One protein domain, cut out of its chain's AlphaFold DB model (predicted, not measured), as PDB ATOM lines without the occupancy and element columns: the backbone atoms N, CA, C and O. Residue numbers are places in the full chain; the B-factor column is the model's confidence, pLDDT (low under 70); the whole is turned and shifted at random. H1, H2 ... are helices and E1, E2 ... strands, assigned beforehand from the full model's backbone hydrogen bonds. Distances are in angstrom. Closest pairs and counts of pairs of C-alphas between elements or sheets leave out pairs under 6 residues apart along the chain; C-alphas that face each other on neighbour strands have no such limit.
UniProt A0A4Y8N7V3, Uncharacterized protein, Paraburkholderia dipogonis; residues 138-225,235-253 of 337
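This is residues 138 to 225 and 235 to 253 of the 337 residues of an uncharacterized protein of Paraburkholderia dipogonis (UniProt A0A4Y8N7V3). A strongly twisted sheet of five strands has one long helix, H3, packed over one of its faces, with the short helix H1 beside H3 on that same face. The short helix H2 follows E5 and sits beside the strands on the opposite face, and the loops around Glu 194 and Leu 215 make the two far ends of the longest axis. The printed part has 107 residues, with five named strands and three named helices in the order E1 E2 E3 E4 H1 E5 H2 H3. The class is mixed, helices and strands, and the sheet, in the order E1 E2 E5 E3 E4, is mixed too. The whole is compact, with a radius of gyration of the C-alphas of 13.9 A, and elongated, spanning 42 by 25 by 24 A.

E1, residues 138 to 144, begins with C-alpha 138 at (-16.862, 28.323, 26.700) and is 19.9 A long. E2, residues 147 to 156, is 28.2 A long. E3 is residues 164 to 169, E4 residues 172 to 178 and H1 residues 179 to 182. E5, residues 197 to 206, is 29.4 A long and begins with C-alpha 197 at (-14.688, 39.410, 13.702). H2 is residues 207 to 211. H3, residues 237 to 251, is 21.0 A long and ends with C-alpha 251 at (-22.589, 24.880, 19.334).

E1 and E2 form an antiparallel hairpin at 149 degrees, with N 142 and O 149 2.9 A apart. E2 and E5 are antiparallel at 157 degrees, with N 152 and O 203 at 2.8 A. E5 and E3 are parallel at 27 degrees, with N 166 and O 202 at 2.8 A. E3 and E4 form an antiparallel hairpin at 153 degrees, with N 167 and O 175 at 2.8 A. E1 and E4 are the edge strands, and they are apart. H3 is on the sheet, the two making two layers, a helix on one face of a sheet; the closest C-alphas of E1 and H3 are those of Phe 144 and Leu 240, 6.8 A apart. H3 touches H1 with residues 241 to 245 alone, the closest C-alphas being those of Ile 182 and Gly 245, 6.0 A apart. H2 is on the sheet on the opposite face from H3, over none of the strands, at a height of 4.1 A, only just above the sheet's level; the closest C-alphas of E3 and H2 are those of Gly 169 and Asp 210, 4.5 A apart. In H2 and H3 every O i to N i+4 pair is within hydrogen-bond range; H1 is too short for such a pair, and its 1 O i to N i+3 pair is within range.

The two C-alphas farthest apart are those of Glu 194 and Leu 215, 44.4 A. Residues 226 to 234 are not printed, and C-alphas 225 and 235 are 10.8 A apart across this cut, in the link from H2 to H3. The link from H1 to E5, 14 residues, is long. The mean pLDDT of the printed part is 90.8, and residue 225 is the one printed residue under 70.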
ATOM      1  N   ALA A 138     -15.858  29.349  26.442       90.56
ATOM      2  CA  ALA A 138     -16.862  28.323  26.700       90.56
ATOM      3  C   ALA A 138     -16.212  26.932  26.705       90.56
ATOM      4  O   ALA A 138     -15.150  26.738  26.104       90.56
ATOM      5  N   ARG A 139     -16.856  25.971  27.371       93.19
ATOM      6  CA  ARG A 139     -16.413  24.575  27.424       93.19
ATOM      7  C   ARG A 139     -17.573  23.634  27.158       93.19
ATOM      8  O   ARG A 139     -18.667  23.923  27.624       93.19
ATOM      9  N   ASP A 140     -17.282  22.523  26.495       95.19
ATOM     10  CA  ASP A 140     -18.190  21.391  26.305       95.19
ATOM     11  C   ASP A 140     -17.443  20.079  26.575       95.19
ATOM     12  O   ASP A 140     -16.213  20.053  26.654       95.19
ATOM     13  N   THR A 141     -18.188  18.981  26.662       96.38
ATOM     14  CA  THR A 141     -17.630  17.629  26.739       96.38
ATOM     15  C   THR A 141     -18.280  16.759  25.674       96.38
ATOM     16  O   THR A 141     -19.492  16.817  25.475       96.38
ATOM     17  N   ILE A 142     -17.482  15.929  25.007       97.19
ATOM     18  CA  ILE A 142     -17.956  14.912  24.066       97.19
ATOM     19  C   ILE A 142     -17.447  13.537  24.486       97.19
ATOM     20  O   ILE A 142     -16.380  13.420  25.082       97.19
ATOM     21  N   ASN A 143     -18.193  12.498  24.121       96.56
ATOM     22  CA  ASN A 143     -17.741  11.115  24.222       96.56
ATOM     23  C   ASN A 143     -17.547  10.550  22.813       96.56
ATOM     24  O   ASN A 143     -18.412  10.729  21.951       96.56
ATOM     25  N   PHE A 144     -16.424   9.873  22.590       94.50
ATOM     26  CA  PHE A 144     -16.092   9.224  21.326       94.50
ATOM     27  C   PHE A 144     -15.311   7.937  21.603       94.50
ATOM     28  O   PHE A 144     -14.352   7.959  22.371       94.50
ATOM     29  N   SER A 145     -15.767   6.816  21.037       91.44
ATOM     30  CA  SER A 145     -15.178   5.478  21.228       91.44
ATOM     31  C   SER A 145     -14.867   5.130  22.693       91.44
ATOM     32  O   SER A 145     -13.790   4.652  23.017       91.44
ATOM     33  N   GLY A 146     -15.792   5.432  23.613       91.00
ATOM     34  CA  GLY A 146     -15.626   5.154  25.049       91.00
ATOM     35  C   GLY A 146     -14.725   6.133  25.816       91.00
ATOM     36  O   GLY A 146     -14.604   6.017  27.035       91.00
ATOM     37  N   HIS A 147     -14.145   7.134  25.149       94.69
ATOM     38  CA  HIS A 147     -13.309   8.160  25.768       94.69
ATOM     39  C   HIS A 147     -14.032   9.505  25.860       94.69
ATOM     40  O   HIS A 147     -14.696   9.939  24.916       94.69
ATOM     41  N   ALA A 148     -13.872  10.184  26.996       96.06
ATOM     42  CA  ALA A 148     -14.374  11.538  27.206       96.06
ATOM     43  C   ALA A 148     -13.318  12.578  26.809       96.06
ATOM     44  O   ALA A 148     -12.150  12.482  27.204       96.06
ATOM     45  N   PHE A 149     -13.750  13.601  26.077       97.19
ATOM     46  CA  PHE A 149     -12.932  14.733  25.662       97.19
ATOM     47  C   PHE A 149     -13.589  16.040  26.101       97.19
ATOM     48  O   PHE A 149     -14.766  16.276  25.837       97.19
ATOM     49  N   GLU A 150     -12.814  16.907  26.738       96.75
ATOM     50  CA  GLU A 150     -13.186  18.280  27.058       96.75
ATOM     51  C   GLU A 150     -12.752  19.213  25.927       96.75
ATOM     52  O   GLU A 150     -11.598  19.198  25.484       96.75
ATOM     53  N   LEU A 151     -13.681  20.049  25.483       97.31
ATOM     54  CA  LEU A 151     -13.477  21.076  24.476       97.31
ATOM     55  C   LEU A 151     -13.476  22.435  25.171       97.31
ATOM     56  O   LEU A 151     -14.357  22.721  25.976       97.31
ATOM     57  N   ALA A 152     -12.523  23.297  24.832       96.56
ATOM     58  CA  ALA A 152     -12.518  24.698  25.234       96.56
ATOM     59  C   ALA A 152     -12.413  25.608  24.006       96.56
ATOM     60  O   ALA A 152     -11.499  25.487  23.186       96.56
ATOM     61  N   TYR A 153     -13.346  26.547  23.892       95.25
ATOM     62  CA  TYR A 153     -13.486  27.424  22.736       95.25
ATOM     63  C   TYR A 153     -12.856  28.783  23.012       95.25
ATOM     64  O   TYR A 153     -13.397  29.602  23.752       95.25
ATOM     65  N   VAL A 154     -11.710  29.044  22.391       93.75
ATOM     66  CA  VAL A 154     -10.960  30.286  22.571       93.75
ATOM     67  C   VAL A 154     -11.164  31.201  21.366       93.75
ATOM     68  O   VAL A 154     -10.795  30.868  20.236       93.75
ATOM     69  N   ARG A 155     -11.716  32.394  21.615       92.00
ATOM     70  CA  ARG A 155     -11.879  33.451  20.608       92.00
ATOM     71  C   ARG A 155     -10.569  34.230  20.441       92.00
ATOM     72  O   ARG A 155      -9.982  34.688  21.417       92.00
ATOM     73  N   SER A 156     -10.108  34.408  19.203       89.19
ATOM     74  CA  SER A 156      -8.900  35.175  18.882       89.19
ATOM     75  C   SER A 156      -9.205  36.340  17.947       89.19
ATOM     76  O   SER A 156      -9.590  36.152  16.794       89.19
ATOM     77  N   TYR A 157      -8.966  37.557  18.432       87.75
ATOM     78  CA  TYR A 157      -9.225  38.807  17.708       87.75
ATOM     79  C   TYR A 157      -8.044  39.275  16.845       87.75
ATOM     80  O   TYR A 157      -8.076  40.355  16.258       87.75
ATOM     81  N   ARG A 158      -6.974  38.475  16.744       83.50
ATOM     82  CA  ARG A 158      -5.838  38.809  15.877       83.50
ATOM     83  C   ARG A 158      -6.248  38.727  14.402       83.50
ATOM     84  O   ARG A 158      -6.921  37.787  13.954       83.50
ATOM     85  N   ALA A 159      -5.770  39.690  13.617       73.12
ATOM     86  CA  ALA A 159      -5.872  39.632  12.166       73.12
ATOM     87  C   ALA A 159      -5.200  38.344  11.640       73.12
ATOM     88  O   ALA A 159      -4.174  37.919  12.162       73.12
ATOM     89  N   ASN A 160      -5.784  37.706  10.620       76.50
ATOM     90  CA  ASN A 160      -5.219  36.540   9.907       76.50
ATOM     91  C   ASN A 160      -5.089  35.200  10.660       76.50
ATOM     92  O   ASN A 160      -4.573  34.249  10.092       76.50
ATOM     93  N   VAL A 161      -5.577  35.061  11.893       82.81
ATOM     94  CA  VAL A 161      -5.693  33.743  12.561       82.81
ATOM     95  C   VAL A 161      -6.566  32.792  11.745       82.81
ATOM     96  O   VAL A 161      -7.684  33.157  11.433       82.81
ATOM     97  N   VAL A 162      -6.119  31.587  11.426       88.00
ATOM     98  CA  VAL A 162      -6.989  30.563  10.823       88.00
ATOM     99  C   VAL A 162      -7.688  29.793  11.950       88.00
ATOM    100  O   VAL A 162      -7.025  29.508  12.952       88.00
ATOM    101  N   PRO A 163      -8.994  29.476  11.850       92.44
ATOM    102  CA  PRO A 163      -9.650  28.632  12.839       92.44
ATOM    103  C   PRO A 163      -9.049  27.226  12.886       92.44
ATOM    104  O   PRO A 163      -8.822  26.613  11.841       92.44
ATOM    105  N   ARG A 164      -8.784  26.713  14.089       95.25
ATOM    106  CA  ARG A 164      -8.092  25.429  14.281       95.25
ATOM    107  C   ARG A 164      -8.663  24.614  15.431       95.25
ATOM    108  O   ARG A 164      -9.055  25.186  16.448       95.25
ATOM    109  N   ILE A 165      -8.638  23.298  15.272       96.88
ATOM    110  CA  ILE A 165      -8.776  22.315  16.347       96.88
ATOM    111  C   ILE A 165      -7.361  22.006  16.834       96.88
ATOM    112  O   ILE A 165      -6.481  21.752  16.022       96.88
ATOM    113  N   VAL A 166      -7.116  22.076  18.137       95.88
ATOM    114  CA  VAL A 166      -5.804  21.849  18.746       95.88
ATOM    115  C   VAL A 166      -5.932  20.704  19.735       95.88
ATOM    116  O   VAL A 166      -6.577  20.844  20.776       95.88
ATOM    117  N   LEU A 167      -5.294  19.583  19.420       96.38
ATOM    118  CA  LEU A 167      -5.232  18.427  20.297       96.38
ATOM    119  C   LEU A 167      -4.196  18.693  21.388       96.38
ATOM    120  O   LEU A 167      -3.047  19.057  21.118       96.38
ATOM    121  N   CYS A 168      -4.631  18.564  22.635       94.69
ATOM    122  CA  CYS A 168      -3.833  18.871  23.804       94.69
ATOM    123  C   CYS A 168      -3.556  17.604  24.611       94.69
ATOM    124  O   CYS A 168      -4.481  16.895  24.999       94.69
ATOM    125  N   GLY A 169      -2.280  17.387  24.921       90.81
ATOM    126  CA  GLY A 169      -1.802  16.286  25.745       90.81
ATOM    127  C   GLY A 169      -0.925  16.797  26.881       90.81
ATOM    128  O   GLY A 169      -0.037  17.640  26.702       90.81
ATOM    129  N   ASN A 170      -1.174  16.298  28.087       86.81
ATOM    130  CA  ASN A 170      -0.501  16.661  29.325       86.81
ATOM    131  C   ASN A 170      -0.447  18.189  29.531       86.81
ATOM    132  O   ASN A 170       0.603  18.760  29.859       86.81
ATOM    133  N   GLY A 171      -1.581  18.857  29.281       85.81
ATOM    134  CA  GLY A 171      -1.758  20.299  29.472       85.81
ATOM    135  C   GLY A 171      -1.085  21.197  28.427       85.81
ATOM    136  O   GLY A 171      -0.897  22.387  28.682       85.81
ATOM    137  N   ARG A 172      -0.678  20.658  27.273       86.88
ATOM    138  CA  ARG A 172       0.001  21.410  26.204       86.88
ATOM    139  C   ARG A 172      -0.625  21.117  24.854       86.88
ATOM    140  O   ARG A 172      -1.109  20.015  24.651       86.88
ATOM    141  N   ALA A 173      -0.564  22.083  23.942       91.25
ATOM    142  CA  ALA A 173      -0.866  21.845  22.535       91.25
ATOM    143  C   ALA A 173       0.185  20.897  21.943       91.25
ATOM    144  O   ALA A 173       1.380  21.111  22.163       91.25
ATOM    145  N   VAL A 174      -0.271  19.869  21.232       92.31
ATOM    146  CA  VAL A 174       0.576  18.827  20.636       92.31
ATOM    147  C   VAL A 174       0.507  18.955  19.120       92.31
ATOM    148  O   VAL A 174       1.480  19.380  18.503       92.31
ATOM    149  N   THR A 175      -0.676  18.734  18.550       93.19
ATOM    150  CA  THR A 175      -0.953  18.902  17.119       93.19
ATOM    151  C   THR A 175      -2.184  19.758  16.884       93.19
ATOM    152  O   THR A 175      -2.998  19.986  17.784       93.19
ATOM    153  N   ASP A 176      -2.308  20.288  15.669       94.62
ATOM    154  CA  ASP A 176      -3.457  21.078  15.270       94.62
ATOM    155  C   ASP A 176      -3.911  20.794  13.837       94.62
ATOM    156  O   ASP A 176      -3.135  20.406  12.971       94.62
ATOM    157  N   GLU A 177      -5.203  21.003  13.606       95.56
ATOM    158  CA  GLU A 177      -5.868  20.803  12.323       95.56
ATOM    159  C   GLU A 177      -6.714  22.026  11.984       95.56
ATOM    160  O   GLU A 177      -7.290  22.685  12.855       95.56
ATOM    161  N   GLU A 178      -6.797  22.366  10.701       94.62
ATOM    162  CA  GLU A 178      -7.622  23.490  10.261       94.62
ATOM    163  C   GLU A 178      -9.104  23.141  10.366       94.62
ATOM    164  O   GLU A 178      -9.604  22.265   9.660       94.62
ATOM    165  N   LEU A 179      -9.840  23.900  11.183       93.19
ATOM    166  CA  LEU A 179     -11.266  23.660  11.395       93.19
ATOM    167  C   LEU A 179     -12.048  23.765  10.079       93.19
ATOM    168  O   LEU A 179     -12.978  23.006   9.869       93.19
ATOM    169  N   GLY A 180     -11.642  24.648   9.161       88.81
ATOM    170  CA  GLY A 180     -12.298  24.803   7.857       88.81
ATOM    171  C   GLY A 180     -12.088  23.642   6.873       88.81
ATOM    172  O   GLY A 180     -12.766  23.610   5.845       88.81
ATOM    173  N   LYS A 181     -11.156  22.713   7.147       90.69
ATOM    174  CA  LYS A 181     -11.005  21.461   6.381       90.69
ATOM    175  C   LYS A 181     -11.938  20.369   6.900       90.69
ATOM    176  O   LYS A 181     -12.447  19.598   6.101       90.69
ATOM    177  N   ILE A 182     -12.171  20.354   8.211       92.50
ATOM    178  CA  ILE A 182     -13.010  19.370   8.900       92.50
ATOM    179  C   ILE A 182     -14.488  19.788   8.857       92.50
ATOM    180  O   ILE A 182     -15.349  19.062   8.377       92.50
ATOM    181  N   ALA A 183     -14.786  21.013   9.285       89.44
ATOM    182  CA  ALA A 183     -16.105  21.629   9.243       89.44
ATOM    183  C   ALA A 183     -16.134  22.709   8.149       89.44
ATOM    184  O   ALA A 183     -16.020  23.907   8.413       89.44
ATOM    185  N   THR A 184     -16.286  22.279   6.895       85.12
ATOM    186  CA  THR A 184     -16.233  23.146   5.696       85.12
ATOM    187  C   THR A 184     -17.304  24.241   5.655       85.12
ATOM    188  O   THR A 184     -17.178  25.225   4.917       85.12
ATOM    189  N   GLU A 185     -18.355  24.089   6.458       82.94
ATOM    190  CA  GLU A 185     -19.436  25.058   6.602       82.94
ATOM    191  C   GLU A 185     -19.087  26.249   7.496       82.94
ATOM    192  O   GLU A 185     -19.689  27.316   7.356       82.94
ATOM    193  N   MET A 186     -18.069  26.106   8.346       86.75
ATOM    194  CA  MET A 186     -17.639  27.155   9.262       86.75
ATOM    195  C   MET A 186     -17.013  28.337   8.506       86.75
ATOM    196  O   MET A 186     -16.061  28.154   7.736       86.75
ATOM    197  N   PRO A 187     -17.466  29.578   8.752       87.69
ATOM    198  CA  PRO A 187     -16.751  30.767   8.305       87.69
ATOM    199  C   PRO A 187     -15.349  30.855   8.931       87.69
ATOM    200  O   PRO A 187     -15.145  30.509  10.092       87.69
ATOM    201  N   GLU A 188     -14.378  31.437   8.218       88.38
ATOM    202  CA  GLU A 188     -13.023  31.667   8.765       88.38
ATOM    203  C   GLU A 188     -12.993  32.670   9.939       88.38
ATOM    204  O   GLU A 188     -12.017  32.779  10.692       88.38
ATOM    205  N   ARG A 189     -14.057  33.464  10.066       90.19
ATOM    206  CA  ARG A 189     -14.256  34.473  11.106       90.19
ATOM    207  C   ARG A 189     -15.721  34.479  11.496       90.19
ATOM    208  O   ARG A 189     -16.542  34.778  10.632       90.19
ATOM    209  N   LEU A 190     -16.004  34.217  12.760       91.00
ATOM    210  CA  LEU A 190     -17.312  34.470  13.355       91.00
ATOM    211  C   LEU A 190     -17.361  35.909  13.866       91.00
ATOM    212  O   LEU A 190     -16.316  36.553  14.013       91.00
ATOM    213  N   LEU A 191     -18.560  36.424  14.095       89.88
ATOM    214  CA  LEU A 191     -18.778  37.735  14.693       89.88
ATOM    215  C   LEU A 191     -19.141  37.561  16.163       89.88
ATOM    216  O   LEU A 191     -19.898  36.659  16.503       89.88
ATOM    217  N   ASP A 192     -18.559  38.390  17.026       89.06
ATOM    218  CA  ASP A 192     -18.978  38.458  18.425       89.06
ATOM    219  C   ASP A 192     -20.262  39.285  18.580       89.06
ATOM    220  O   ASP A 192     -20.805  39.824  17.613       89.06
ATOM    221  N   GLU A 193     -20.727  39.403  19.818       87.56
ATOM    222  CA  GLU A 193     -21.960  40.094  20.192       87.56
ATOM    223  C   GLU A 193     -21.923  41.596  19.826       87.56
ATOM    224  O   GLU A 193     -22.955  42.225  19.617       87.56
ATOM    225  N   GLU A 194     -20.724  42.169  19.683       86.62
ATOM    226  CA  GLU A 194     -20.477  43.556  19.265       86.62
ATOM    227  C   GLU A 194     -20.239  43.667  17.741       86.62
ATOM    228  O   GLU A 194     -19.919  44.734  17.212       86.62
ATOM    229  N   GLY A 195     -20.368  42.560  17.004       84.38
ATOM    230  CA  GLY A 195     -20.154  42.485  15.565       84.38
ATOM    231  C   GLY A 195     -18.684  42.507  15.141       84.38
ATOM    232  O   GLY A 195     -18.408  42.748  13.958       84.38
ATOM    233  N   ARG A 196     -17.740  42.272  16.061       88.69
ATOM    234  CA  ARG A 196     -16.302  42.215  15.768       88.69
ATOM    235  C   ARG A 196     -15.901  40.815  15.299       88.69
ATOM    236  O   ARG A 196     -16.263  39.824  15.932       88.69
ATOM    237  N   PRO A 197     -15.101  40.704  14.226       89.19
ATOM    238  CA  PRO A 197     -14.688  39.410  13.702       89.19
ATOM    239  C   PRO A 197     -13.607  38.751  14.572       89.19
ATOM    240  O   PRO A 197     -12.588  39.372  14.883       89.19
ATOM    241  N   TYR A 198     -13.768  37.464  14.878       91.38
ATOM    242  CA  TYR A 198     -12.786  36.653  15.604       91.38
ATOM    243  C   TYR A 198     -12.577  35.276  14.962       91.38
ATOM    244  O   TYR A 198     -13.459  34.720  14.308       91.38
ATOM    245  N   GLY A 199     -11.369  34.731  15.108       91.56
ATOM    246  CA  GLY A 199     -11.042  33.353  14.738       91.56
ATOM    247  C   GLY A 199     -11.237  32.408  15.921       91.56
ATOM    248  O   GLY A 199     -10.908  32.769  17.052       91.56
ATOM    249  N   LEU A 200     -11.752  31.207  15.665       93.62
ATOM    250  CA  LEU A 200     -12.030  30.210  16.697       93.62
ATOM    251  C   LEU A 200     -10.868  29.220  16.848       93.62
ATOM    252  O   LEU A 200     -10.410  28.638  15.866       93.62
ATOM    253  N   ARG A 201     -10.405  28.999  18.079       94.44
ATOM    254  CA  ARG A 201      -9.519  27.883  18.430       94.44
ATOM    255  C   ARG A 201     -10.268  26.923  19.341       94.44
ATOM    256  O   ARG A 201     -10.735  27.338  20.395       94.44
ATOM    257  N   VAL A 202     -10.362  25.665  18.938       96.31
ATOM    258  CA  VAL A 202     -11.009  24.599  19.707       96.31
ATOM    259  C   VAL A 202      -9.905  23.777  20.352       96.31
ATOM    260  O   VAL A 202      -9.200  23.051  19.660       96.31
ATOM    261  N   LEU A 203      -9.687  23.947  21.650       96.69
ATOM    262  CA  LEU A 203      -8.707  23.164  22.398       96.69
ATOM    263  C   LEU A 203      -9.383  21.886  22.878       96.69
ATOM    264  O   LEU A 203     -10.441  21.966  23.492       96.69
ATOM    265  N   VAL A 204      -8.781  20.735  22.609       97.00
ATOM    266  CA  VAL A 204      -9.350  19.422  22.924       97.00
ATOM    267  C   VAL A 204      -8.405  18.705  23.872       97.00
ATOM    268  O   VAL A 204      -7.225  18.577  23.568       97.00
ATOM    269  N   SER A 205      -8.896  18.248  25.019       96.25
ATOM    270  CA  SER A 205      -8.116  17.493  26.003       96.25
ATOM    271  C   SER A 205      -8.898  16.272  26.459       96.25
ATOM    272  O   SER A 205     -10.112  16.328  26.595       96.25
ATOM    273  N   GLY A 206      -8.211  15.168  26.717       94.81
ATOM    274  CA  GLY A 206      -8.827  13.951  27.228       94.81
ATOM    275  C   GLY A 206      -7.759  12.961  27.662       94.81
ATOM    276  O   GLY A 206      -6.618  13.039  27.206       94.81
ATOM    277  N   ASP A 207      -8.136  12.022  28.524       92.62
ATOM    278  CA  ASP A 207      -7.225  10.999  29.052       92.62
ATOM    279  C   ASP A 207      -6.589  10.158  27.929       92.62
ATOM    280  O   ASP A 207      -5.402   9.838  27.990       92.62
ATOM    281  N   TYR A 208      -7.330   9.911  26.842       94.12
ATOM    282  CA  TYR A 208      -6.791   9.269  25.643       94.12
ATOM    283  C   TYR A 208      -5.585  10.034  25.069       94.12
ATOM    284  O   TYR A 208      -4.532   9.439  24.844       94.12
ATOM    285  N   LEU A 209      -5.706  11.358  24.892       94.00
ATOM    286  CA  LEU A 209      -4.641  12.204  24.334       94.00
ATOM    287  C   LEU A 209      -3.425  12.296  25.264       94.00
ATOM    288  O   LEU A 209      -2.310  12.506  24.797       94.00
ATOM    289  N   ASP A 210      -3.627  12.152  26.574       90.62
ATOM    290  CA  ASP A 210      -2.546  12.187  27.560       90.62
ATOM    291  C   ASP A 210      -1.715  10.894  27.550       90.62
ATOM    292  O   ASP A 210      -0.493  10.953  27.739       90.62
ATOM    293  N   ARG A 211      -2.367   9.743  27.321       89.38
ATOM    294  CA  ARG A 211      -1.750   8.405  27.333       89.38
ATOM    295  C   ARG A 211      -1.084   8.021  26.016       89.38
ATOM    296  O   ARG A 211      -0.070   7.332  26.049       89.38
ATOM    297  N   HIS A 212      -1.606   8.494  24.890       90.38
ATOM    298  CA  HIS A 212      -1.141   8.108  23.554       90.38
ATOM    299  C   HIS A 212      -0.202   9.144  22.930       90.38
ATOM    300  O   HIS A 212      -0.180   9.312  21.719       90.38
ATOM    301  N   LEU A 213       0.580   9.874  23.728       88.00
ATOM    302  CA  LEU A 213       1.609  10.754  23.171       88.00
ATOM    303  C   LEU A 213       2.793   9.952  22.645       88.00
ATOM    304  O   LEU A 213       3.246   8.995  23.276       88.00
ATOM    305  N   ASP A 214       3.361  10.416  21.538       82.62
ATOM    306  CA  ASP A 214       4.629   9.905  21.047       82.62
ATOM    307  C   ASP A 214       5.772  10.195  22.046       82.62
ATOM    308  O   ASP A 214       5.682  11.039  22.949       82.62
ATOM    309  N   LEU A 215       6.913   9.524  21.867       72.19
ATOM    310  CA  LEU A 215       8.061   9.694  22.759       72.19
ATOM    311  C   LEU A 215       8.543  11.147  22.831       72.19
ATOM    312  O   LEU A 215       9.151  11.534  23.833       72.19
ATOM    313  N   THR A 216       8.368  11.952  21.781       74.00
ATOM    314  CA  THR A 216       8.803  13.355  21.762       74.00
ATOM    315  C   THR A 216       7.740  14.338  22.250       74.00
ATOM    316  O   THR A 216       8.086  15.487  22.540       74.00
ATOM    317  N   ARG A 217       6.507  13.872  22.496       75.81
ATOM    318  CA  ARG A 217       5.332  14.668  22.886       75.81
ATOM    319  C   ARG A 217       5.009  15.775  21.882       75.81
ATOM    320  O   ARG A 217       4.578  16.861  22.280       75.81
ATOM    321  N   THR A 218       5.273  15.510  20.612       81.62
ATOM    322  CA  THR A 218       4.924  16.379  19.489       81.62
ATOM    323  C   THR A 218       3.758  15.832  18.687       81.62
ATOM    324  O   THR A 218       3.182  16.592  17.920       81.62
ATOM    325  N   ASP A 219       3.397  14.561  18.874       87.62
ATOM    326  CA  ASP A 219       2.243  13.953  18.224       87.62
ATOM    327  C   ASP A 219       1.459  13.016  19.153       87.62
ATOM    328  O   ASP A 219       1.925  12.630  20.231       87.62
ATOM    329  N   VAL A 220       0.241  12.688  18.733       88.06
ATOM    330  CA  VAL A 220      -0.632  11.696  19.355       88.06
ATOM    331  C   VAL A 220      -0.701  10.488  18.425       88.06
ATOM    332  O   VAL A 220      -0.902  10.623  17.221       88.06
ATOM    333  N   ILE A 221      -0.530   9.305  18.996       89.50
ATOM    334  CA  ILE A 221      -0.625   8.025  18.311       89.50
ATOM    335  C   ILE A 221      -2.108   7.726  18.101       89.50
ATOM    336  O   ILE A 221      -2.871   7.616  19.060       89.50
ATOM    337  N   PHE A 222      -2.495   7.607  16.837       90.56
ATOM    338  CA  PHE A 222      -3.827   7.208  16.400       90.56
ATOM    339  C   PHE A 222      -3.737   5.923  15.582       90.56
ATOM    340  O   PHE A 222      -2.647   5.507  15.178       90.56
ATOM    341  N   GLN A 223      -4.891   5.314  15.325       86.38
ATOM    342  CA  GLN A 223      -4.976   4.177  14.421       86.38
ATOM    343  C   GLN A 223      -4.474   4.579  13.028       86.38
ATOM    344  O   GLN A 223      -4.763   5.675  12.546       86.38
ATOM    345  N   SER A 224      -3.673   3.708  12.413       77.75
ATOM    346  CA  SER A 224      -3.159   3.931  11.061       77.75
ATOM    347  C   SER A 224      -4.181   3.474  10.028       77.75
ATOM    348  O   SER A 224      -4.707   2.373  10.144       77.75
ATOM    349  N   ASP A 225      -4.396   4.283   8.990       67.31
ATOM    350  CA  ASP A 225      -5.282   3.936   7.869       67.31
ATOM    351  C   ASP A 225      -4.633   2.927   6.886       67.31
ATOM    352  O   ASP A 225      -5.291   2.427   5.979       67.31
ATOM    353  N   ILE A 235      -8.014   4.936  18.434       91.88
ATOM    354  CA  ILE A 235      -9.149   5.586  17.779       91.88
ATOM    355  C   ILE A 235      -8.718   6.154  16.429       91.88
ATOM    356  O   ILE A 235      -7.573   6.595  16.265       91.88
ATOM    357  N   ASN A 236      -9.652   6.209  15.481       92.00
ATOM    358  CA  ASN A 236      -9.430   6.902  14.220       92.00
ATOM    359  C   ASN A 236      -9.416   8.428  14.440       92.00
ATOM    360  O   ASN A 236     -10.332   9.013  15.031       92.00
ATOM    361  N   LYS A 237      -8.355   9.090  13.962       93.56
ATOM    362  CA  LYS A 237      -8.180  10.544  14.095       93.56
ATOM    363  C   LYS A 237      -9.220  11.322  13.288       93.56
ATOM    364  O   LYS A 237      -9.721  12.334  13.779       93.56
ATOM    365  N   ALA A 238      -9.504  10.901  12.057       92.81
ATOM    366  CA  ALA A 238     -10.425  11.598  11.164       92.81
ATOM    367  C   ALA A 238     -11.845  11.595  11.738       92.81
ATOM    368  O   ALA A 238     -12.454  12.661  11.829       92.81
ATOM    369  N   ASP A 239     -12.300  10.450  12.245       94.06
ATOM    370  CA  ASP A 239     -13.624  10.310  12.859       94.06
ATOM    371  C   ASP A 239     -13.762  11.152  14.136       94.06
ATOM    372  O   ASP A 239     -14.774  11.828  14.349       94.06
ATOM    373  N   LEU A 240     -12.718  11.183  14.979       95.69
ATOM    374  CA  LEU A 240     -12.689  12.058  16.153       95.69
ATOM    375  C   LEU A 240     -12.807  13.532  15.737       95.69
ATOM    376  O   LEU A 240     -13.581  14.291  16.328       95.69
ATOM    377  N   LEU A 241     -12.038  13.956  14.730       96.38
ATOM    378  CA  LEU A 241     -12.077  15.329  14.229       96.38
ATOM    379  C   LEU A 241     -13.439  15.668  13.626       96.38
ATOM    380  O   LEU A 241     -13.945  16.759  13.886       96.38
ATOM    381  N   GLU A 242     -14.052  14.755  12.876       95.25
ATOM    382  CA  GLU A 242     -15.398  14.929  12.334       95.25
ATOM    383  C   GLU A 242     -16.425  15.097  13.456       95.25
ATOM    384  O   GLU A 242     -17.202  16.058  13.441       95.25
ATOM    385  N   LYS A 243     -16.363  14.249  14.491       96.69
ATOM    386  CA  LYS A 243     -17.219  14.368  15.676       96.69
ATOM    387  C   LYS A 243     -17.059  15.729  16.354       96.69
ATOM    388  O   LYS A 243     -18.060  16.378  16.662       96.69
ATOM    389  N   ILE A 244     -15.822  16.188  16.550       97.00
ATOM    390  CA  ILE A 244     -15.526  17.518  17.105       97.00
ATOM    391  C   ILE A 244     -16.083  18.614  16.191       97.00
ATOM    392  O   ILE A 244     -16.704  19.561  16.672       97.00
ATOM    393  N   GLY A 245     -15.884  18.500  14.877       95.81
ATOM    394  CA  GLY A 245     -16.366  19.456  13.885       95.81
ATOM    395  C   GLY A 245     -17.888  19.596  13.887       95.81
ATOM    396  O   GLY A 245     -18.391  20.718  13.807       95.81
ATOM    397  N   ALA A 246     -18.615  18.486  14.033       95.31
ATOM    398  CA  ALA A 246     -20.065  18.478  14.201       95.31
ATOM    399  C   ALA A 246     -20.485  19.175  15.504       95.31
ATOM    400  O   ALA A 246     -21.291  20.099  15.468       95.31
ATOM    401  N   THR A 247     -19.861  18.838  16.639       96.50
ATOM    402  CA  THR A 247     -20.156  19.495  17.925       96.50
ATOM    403  C   THR A 247     -19.902  21.002  17.882       96.50
ATOM    404  O   THR A 247     -20.723  21.784  18.355       96.50
ATOM    405  N   VAL A 248     -18.793  21.433  17.276       95.31
ATOM    406  CA  VAL A 248     -18.478  22.858  17.100       95.31
ATOM    407  C   VAL A 248     -19.540  23.543  16.239       95.31
ATOM    408  O   VAL A 248     -19.966  24.650  16.555       95.31
ATOM    409  N   ARG A 249     -19.983  22.900  15.156       93.12
ATOM    410  CA  ARG A 249     -21.016  23.445  14.271       93.12
ATOM    411  C   ARG A 249     -22.329  23.657  15.014       93.12
ATOM    412  O   ARG A 249     -22.883  24.747  14.942       93.12
ATOM    413  N   ASP A 250     -22.779  22.650  15.751       94.31
ATOM    414  CA  ASP A 250     -24.031  22.718  16.502       94.31
ATOM    415  C   ASP A 250     -23.963  23.825  17.559       94.31
ATOM    416  O   ASP A 250     -24.873  24.651  17.677       94.31
ATOM    417  N   ARG A 251     -22.827  23.906  18.266       94.31
ATOM    418  CA  ARG A 251     -22.589  24.880  19.334       94.31
ATOM    419  C   ARG A 251     -22.606  26.334  18.865       94.31
ATOM    420  O   ARG A 251     -23.017  27.191  19.648       94.31
ATOM    421  N   PHE A 252     -22.122  26.596  17.651       93.50
ATOM    422  CA  PHE A 252     -22.000  27.935  17.061       93.50
ATOM    423  C   PHE A 252     -22.992  28.177  15.911       93.50
ATOM    424  O   PHE A 252     -22.806  29.108  15.129       93.50
ATOM    425  N   SER A 253     -24.024  27.338  15.776       92.75
ATOM    426  CA  SER A 253     -25.020  27.388  14.691       92.75
ATOM    427  C   SER A 253     -25.601  28.790  14.499       92.75
ATOM    428  O   SER A 253     -25.568  29.338  13.397       92.75
TER     429      SER A 253